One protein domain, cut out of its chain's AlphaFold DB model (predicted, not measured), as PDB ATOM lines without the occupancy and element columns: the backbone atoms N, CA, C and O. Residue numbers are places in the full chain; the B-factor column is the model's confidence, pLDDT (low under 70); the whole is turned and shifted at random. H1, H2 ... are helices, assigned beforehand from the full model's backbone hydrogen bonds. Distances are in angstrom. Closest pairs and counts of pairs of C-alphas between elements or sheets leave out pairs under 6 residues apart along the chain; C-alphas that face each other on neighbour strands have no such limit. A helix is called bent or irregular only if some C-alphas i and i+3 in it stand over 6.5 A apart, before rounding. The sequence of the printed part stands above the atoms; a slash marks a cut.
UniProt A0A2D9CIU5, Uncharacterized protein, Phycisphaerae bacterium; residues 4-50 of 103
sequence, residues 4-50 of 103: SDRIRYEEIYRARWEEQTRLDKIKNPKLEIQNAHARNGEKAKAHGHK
ATOM      1  N   SER A   4      30.945   7.882   2.704       76.00
ATOM      2  CA  SER A   4      30.714   8.304   4.094       76.00
ATOM      3  C   SER A   4      29.874   7.306   4.896       76.00
ATOM      4  O   SER A   4      30.155   7.053   6.066       76.00
ATOM      5  N   ASP A   5      28.866   6.706   4.260       76.75
ATOM      6  CA  ASP A   5      27.989   5.727   4.905       76.75
ATOM      7  C   ASP A   5      28.759   4.438   5.182       76.75
ATOM      8  O   ASP A   5      28.629   3.852   6.255       76.75
ATOM      9  N   ARG A   6      29.618   4.028   4.240       78.94
ATOM     10  CA  ARG A   6      30.466   2.841   4.384       78.94
ATOM     11  C   ARG A   6      31.369   2.942   5.615       78.94
ATOM     12  O   ARG A   6      31.354   2.034   6.435       78.94
ATOM     13  N   ILE A   7      32.098   4.051   5.764       79.31
ATOM     14  CA  ILE A   7      33.023   4.271   6.890       79.31
ATOM     15  C   ILE A   7      32.270   4.215   8.226       79.31
ATOM     16  O   ILE A   7      32.667   3.490   9.135       79.31
ATOM     17  N   ARG A   8      31.128   4.908   8.317       81.88
ATOM     18  CA  ARG A   8      30.289   4.916   9.522       81.88
ATOM     19  C   ARG A   8      29.826   3.510   9.912       81.88
ATOM     20  O   ARG A   8      29.867   3.151  11.087       81.88
ATOM     21  N   TYR A   9      29.365   2.716   8.947       88.56
ATOM     22  CA  TYR A   9      28.901   1.358   9.229       88.56
ATOM     23  C   TYR A   9      30.048   0.392   9.534       88.56
ATOM     24  O   TYR A   9      29.876  -0.469  10.393       88.56
ATOM     25  N   GLU A  10      31.215   0.548   8.907       88.88
ATOM     26  CA  GLU A  10      32.411  -0.247   9.210       88.88
ATOM     27  C   GLU A  10      32.899  -0.025  10.647       88.88
ATOM     28  O   GLU A  10      33.235  -0.989  11.337       88.88
ATOM     29  N   GLU A  11      32.898   1.220  11.127       91.56
ATOM     30  CA  GLU A  11      33.267   1.547  12.509       91.56
ATOM     31  C   GLU A  11      32.271   0.977  13.521       91.56
ATOM     32  O   GLU A  11      32.670   0.329  14.491       91.56
ATOM     33  N   ILE A  12      30.967   1.158  13.274       93.19
ATOM     34  CA  ILE A  12      29.914   0.601  14.131       93.19
ATOM     35  C   ILE A  12      30.013  -0.924  14.163       93.19
ATOM     36  O   ILE A  12      29.948  -1.525  15.235       93.19
ATOM     37  N   TYR A  13      30.186  -1.554  13.002       93.31
ATOM     38  CA  TYR A  13      30.333  -2.999  12.904       93.31
ATOM     39  C   TYR A  13      31.550  -3.487  13.692       93.31
ATOM     40  O   TYR A  13      31.422  -4.410  14.494       93.31
ATOM     41  N   ARG A  14      32.707  -2.831  13.535       93.81
ATOM     42  CA  ARG A  14      33.935  -3.168  14.265       93.81
ATOM     43  C   ARG A  14      33.744  -3.076  15.776       93.81
ATOM     44  O   ARG A  14      34.045  -4.037  16.475       93.81
ATOM     45  N   ALA A  15      33.173  -1.975  16.264       94.81
ATOM     46  CA  ALA A  15      32.932  -1.781  17.693       94.81
ATOM     47  C   ALA A  15      32.001  -2.861  18.272       94.81
ATOM     48  O   ALA A  15      32.237  -3.389  19.360       94.81
ATOM     49  N   ARG A  16      30.948  -3.234  17.533       95.38
ATOM     50  CA  ARG A  16      30.027  -4.306  17.943       95.38
ATOM     51  C   ARG A  16      30.694  -5.679  17.916       95.38
ATOM     52  O   ARG A  16      30.476  -6.467  18.831       95.38
ATOM     53  N   TRP A  17      31.514  -5.947  16.905       94.12
ATOM     54  CA  TRP A  17      32.263  -7.193  16.767       94.12
ATOM     55  C   TRP A  17      33.275  -7.396  17.901       94.12
ATOM     56  O   TRP A  17      33.374  -8.487  18.466       94.12
ATOM     57  N   GLU A  18      34.009  -6.346  18.264       93.81
ATOM     58  CA  GLU A  18      34.972  -6.371  19.369       93.81
ATOM     59  C   GLU A  18      34.281  -6.634  20.709       93.81
ATOM     60  O   GLU A  18      34.714  -7.508  21.465       93.81
ATOM     61  N   GLU A  19      33.169  -5.943  20.972       95.06
ATOM     62  CA  GLU A  19      32.391  -6.134  22.197       95.06
ATOM     63  C   GLU A  19      31.801  -7.546  22.283       95.06
ATOM     64  O   GLU A  19      31.904  -8.202  23.321       95.06
ATOM     65  N   GLN A  20      31.256  -8.064  21.178       92.56
ATOM     66  CA  GLN A  20      30.780  -9.442  21.111       92.56
ATOM     67  C   GLN A  20      31.915 -10.437  21.380       92.56
ATOM     68  O   GLN A  20      31.778 -11.311  22.229       92.56
ATOM     69  N   THR A  21      33.064 -10.271  20.720       89.25
ATOM     70  CA  THR A  21      34.228 -11.152  20.899       89.25
ATOM     71  C   THR A  21      34.706 -11.160  22.353       89.25
ATOM     72  O   THR A  21      35.099 -12.203  22.883       89.25
ATOM     73  N   ARG A  22      34.674 -10.002  23.020       88.00
ATOM     74  CA  ARG A  22      35.015  -9.873  24.439       88.00
ATOM     75  C   ARG A  22      34.032 -10.647  25.321       88.00
ATOM     76  O   ARG A  22      34.469 -11.415  26.175       88.00
ATOM     77  N   LEU A  23      32.728 -10.475  25.103       91.88
ATOM     78  CA  LEU A  23      31.681 -11.185  25.847       91.88
ATOM     79  C   LEU A  23      31.733 -12.700  25.615       91.88
ATOM     80  O   LEU A  23      31.609 -13.469  26.569       91.88
ATOM     81  N   ASP A  24      31.983 -13.131  24.381       88.56
ATOM     82  CA  ASP A  24      32.078 -14.544  24.018       88.56
ATOM     83  C   ASP A  24      33.267 -15.225  24.702       88.56
ATOM     84  O   ASP A  24      33.123 -16.338  25.211       88.56
ATOM     85  N   LYS A  25      34.417 -14.545  24.806       84.25
ATOM     86  CA  LYS A  25      35.580 -15.041  25.565       84.25
ATOM     87  C   LYS A  25      35.288 -15.193  27.059       84.25
ATOM     88  O   LYS A  25      35.695 -16.186  27.650       84.25
ATOM     89  N   ILE A  26      34.554 -14.248  27.657       85.94
ATOM     90  CA  ILE A  26      34.148 -14.323  29.072       85.94
ATOM     91  C   ILE A  26      33.163 -15.481  29.288       85.94
ATOM     92  O   ILE A  26      33.295 -16.247  30.242       85.94
ATOM     93  N   LYS A  27      32.173 -15.626  28.397       89.62
ATOM     94  CA  LYS A  27      31.123 -16.649  28.497       89.62
ATOM     95  C   LYS A  27      31.639 -18.054  28.187       89.62
ATOM     96  O   LYS A  27      31.140 -19.028  28.749       89.62
ATOM     97  N   ASN A  28      32.624 -18.169  27.300       85.31
ATOM     98  CA  ASN A  28      33.253 -19.428  26.939       85.31
ATOM     99  C   ASN A  28      34.773 -19.364  27.167       85.31
ATOM    100  O   ASN A  28      35.527 -19.116  26.222       85.31
ATOM    101  N   PRO A  29      35.235 -19.714  28.382       74.81
ATOM    102  CA  PRO A  29      36.659 -19.813  28.704       74.81
ATOM    103  C   PRO A  29      37.447 -20.753  27.777       74.81
ATOM    104  O   PRO A  29      38.671 -20.681  27.713       74.81
ATOM    105  N   LYS A  30      36.775 -21.635  27.014       73.69
ATOM    106  CA  LYS A  30      37.445 -22.482  26.017       73.69
ATOM    107  C   LYS A  30      37.951 -21.702  24.800       73.69
ATOM    108  O   LYS A  30      38.860 -22.181  24.134       73.69
ATOM    109  N   LEU A  31      37.401 -20.518  24.518       75.06
ATOM    110  CA  LEU A  31      37.881 -19.626  23.453       75.06
ATOM    111  C   LEU A  31      39.197 -18.931  23.818       75.06
ATOM    112  O   LEU A  31      39.903 -18.450  22.936       75.06
ATOM    113  N   GLU A  32      39.544 -18.896  25.105       67.38
ATOM    114  CA  GLU A  32      40.843 -18.424  25.585       67.38
ATOM    115  C   GLU A  32      41.926 -19.510  25.490       67.38
ATOM    116  O   GLU A  32      43.111 -19.216  25.655       67.38
ATOM    117  N   ILE A  33      41.553 -20.768  25.204       63.84
ATOM    118  CA  ILE A  33      42.502 -21.881  25.136       63.84
ATOM    119  C   ILE A  33      43.437 -21.666  23.948       63.84
ATOM    120  O   ILE A  33      43.192 -22.078  22.815       63.84
ATOM    121  N   GLN A  34      44.570 -21.048  24.252       65.38
ATOM    122  CA  GLN A  34      45.783 -21.134  23.472       65.38
ATOM    123  C   GLN A  34      46.083 -22.613  23.210       65.38
ATOM    124  O   GLN A  34      46.004 -23.447  24.118       65.38
ATOM    125  N   ASN A  35      46.410 -22.949  21.959       76.44
ATOM    126  CA  ASN A  35      46.779 -24.311  21.592       76.44
ATOM    127  C   ASN A  35      47.872 -24.856  22.541       76.44
ATOM    128  O   ASN A  35      48.607 -24.103  23.190       76.44
ATOM    129  N   ALA A  36      47.988 -26.182  22.644       77.00
ATOM    130  CA  ALA A  36      48.932 -26.804  23.575       77.00
ATOM    131  C   ALA A  36      50.367 -26.259  23.419       77.00
ATOM    132  O   ALA A  36      51.080 -26.125  24.412       77.00
ATOM    133  N   HIS A  37      50.757 -25.882  22.197       79.56
ATOM    134  CA  HIS A  37      52.049 -25.273  21.890       79.56
ATOM    135  C   HIS A  37      52.238 -23.893  22.522       79.56
ATOM    136  O   HIS A  37      53.271 -23.665  23.141       79.56
ATOM    137  N   ALA A  38      51.255 -23.000  22.432       79.31
ATOM    138  CA  ALA A  38      51.313 -21.673  23.032       79.31
ATOM    139  C   ALA A  38      51.337 -21.763  24.566       79.31
ATOM    140  O   ALA A  38      52.214 -21.176  25.200       79.31
ATOM    141  N   ARG A  39      50.511 -22.635  25.163       77.19
ATOM    142  CA  ARG A  39      50.559 -22.906  26.612       77.19
ATOM    143  C   ARG A  39      51.919 -23.453  27.062       77.19
ATOM    144  O   ARG A  39      52.434 -23.068  28.112       77.19
ATOM    145  N   ASN A  40      52.494 -24.381  26.299       82.75
ATOM    146  CA  ASN A  40      53.802 -24.957  26.611       82.75
ATOM    147  C   ASN A  40      54.938 -23.952  26.374       82.75
ATOM    148  O   ASN A  40      55.909 -23.966  27.123       82.75
ATOM    149  N   GLY A  41      54.800 -23.065  25.389       83.50
ATOM    150  CA  GLY A  41      55.738 -21.984  25.106       83.50
ATOM    151  C   GLY A  41      55.834 -20.988  26.258       83.50
ATOM    152  O   GLY A  41      56.936 -20.678  26.699       83.50
ATOM    153  N   GLU A  42      54.701 -20.560  26.818       81.50
ATOM    154  CA  GLU A  42      54.688 -19.669  27.987       81.50
ATOM    155  C   GLU A  42      55.322 -20.328  29.220       81.50
ATOM    156  O   GLU A  42      56.164 -19.730  29.892       81.50
ATOM    157  N   LYS A  43      55.026 -21.613  29.464       80.19
ATOM    158  CA  LYS A  43      55.714 -22.390  30.510       80.19
ATOM    159  C   LYS A  43      57.218 -22.483  30.250       80.19
ATOM    160  O   LYS A  43      58.006 -22.275  31.168       80.19
ATOM    161  N   ALA A  44      57.635 -22.770  29.019       81.12
ATOM    162  CA  ALA A  44      59.045 -22.878  28.656       81.12
ATOM    163  C   ALA A  44      59.791 -21.549  28.851       81.12
ATOM    164  O   ALA A  44      60.880 -21.552  29.417       81.12
ATOM    165  N   LYS A  45      59.189 -20.412  28.477       80.88
ATOM    166  CA  LYS A  45      59.735 -19.072  28.751       80.88
ATOM    167  C   LYS A  45      59.871 -18.826  30.254       80.88
ATOM    168  O   LYS A  45      60.943 -18.431  30.710       80.88
ATOM    169  N   ALA A  46      58.827 -19.120  31.032       80.12
ATOM    170  CA  ALA A  46      58.841 -18.957  32.486       80.12
ATOM    171  C   ALA A  46      59.894 -19.845  33.181       80.12
ATOM    172  O   ALA A  46      60.508 -19.433  34.165       80.12
ATOM    173  N   HIS A  47      60.132 -21.059  32.674       79.00
ATOM    174  CA  HIS A  47      61.142 -21.979  33.205       79.00
ATOM    175  C   HIS A  47      62.558 -21.708  32.678       79.00
ATOM    176  O   HIS A  47      63.517 -21.981  33.394       79.00
ATOM    177  N   GLY A  48      62.709 -21.135  31.482       77.69
ATOM    178  CA  GLY A  48      64.014 -20.817  30.894       77.69
ATOM    179  C   GLY A  48      64.824 -19.828  31.736       77.69
ATOM    180  O   GLY A  48      66.032 -19.990  31.886       77.69
ATOM    181  N   HIS A  49      64.147 -18.872  32.379       71.69
ATOM    182  CA  HIS A  49      64.765 -17.884  33.272       71.69
ATOM    183  C   HIS A  49      65.257 -18.479  34.597       71.69
ATOM    184  O   HIS A  49      66.093 -17.882  35.268       71.69
ATOM    185  N   LYS A  50      64.761 -19.661  34.988       74.75
ATOM    186  CA  LYS A  50      65.141 -20.312  36.251       74.75
ATOM    187  C   LYS A  50      66.498 -21.017  36.173       74.75
ATOM    188  O   LYS A  50      66.960 -21.533  37.186       74.75
TER     189      LYS A  50
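AT A GLANCE: This is residues 4 to 50 of the 103 residues of an uncharacterized protein of Phycisphaerae bacterium (UniProt A0A2D9CIU5). The domain is a wide, open V made of two separate helical arms, the long helix H1 and the shorter helix H3, with a small turn at the bend, residues 28 to 35, that holds the four-residue helix H2. The two arms point away from each other and have no contact between them; there is no packed core, and residues 4 to 20 and residues 34 to 50 stick out free on either side of the bend. The printed part has 47 residues, with three named helices in the order H1, H2, H3 along the chain and no named strand, and its class is all helix. The whole is extended, with a radius of gyration of the C-alphas of 17.5 A, and the C-alphas span 55 by 23 by 14 A along their three main axes.

IN THESE COORDINATES: H1 is the longest helix, with 24 residues, from Ser 4 to Lys 27. Its C-alpha 4 stands at (30.714, 8.304, 4.094) and its C-alpha 27 at (31.123, -16.649, 28.497), and the length from first to last C-alpha is 34.9 A. Along H1 the y values fall and the z values rise, while x at its last C-alpha is close to x at its first. H2 follows with four residues, Pro 29 to Glu 32, and measures 5.4 A from first to last C-alpha. H3 has 13 residues, Ala 36 to Gly 48, and measures 17.8 A from first to last C-alpha. It begins with C-alpha 36 at (48.932, -26.804, 23.575) and ends with C-alpha 48 at (64.014, -20.817, 30.894), with x as the coordinate that changes most. No helix is bent or irregular.

HOW THE PARTS SIT: H1 only just touches H2, with 3 pairs of C-alphas within 8 A, and the two touch only at the corner by their link. The closest C-alphas of this pair are those of Lys 25 and Leu 31, 5.5 A apart, and H1 touches H2 with residues 24 to 25 alone. The centres of H1 and H2 are 19.4 A from each other. The link from H1 to H2 is tight, with 1 residue, Asn 28, between them. The link from H2 to H3 is tight as well, with 3 residues, 33 to 35, between them, yet H2 and H3 are apart, with no C-alpha of the one within 8 A of the other. H1 and H3 are apart by the same measure, and H3 touches no helix. In the backbones of H1 and H3 every pair of O of residue i and N of residue i+4 is within hydrogen-bond range. H2 is too short for such a pair; its 1 pair of O of residue i and N of residue i+3 is within range.

THE WHOLE: The two C-alphas farthest apart in the domain are those of Asp 5 and Lys 50, 55.1 A from each other. Residues 4 to 20, which belong to H1, stand free, and so do residues 34 to 50, of which 36 to 48 belong to H3. The printed part runs from residue 4 to residue 50 of a full chain of 103 residues, and it has no cut. Both links are tight, and there is no long link. The mean pLDDT of the printed part is 82.8; it is 89 in H1, 73 in H2 and 80 in H3. The model's confidence is low, with pLDDT under 70, at residues 32 to 34, of which Glu 32 belongs to H2.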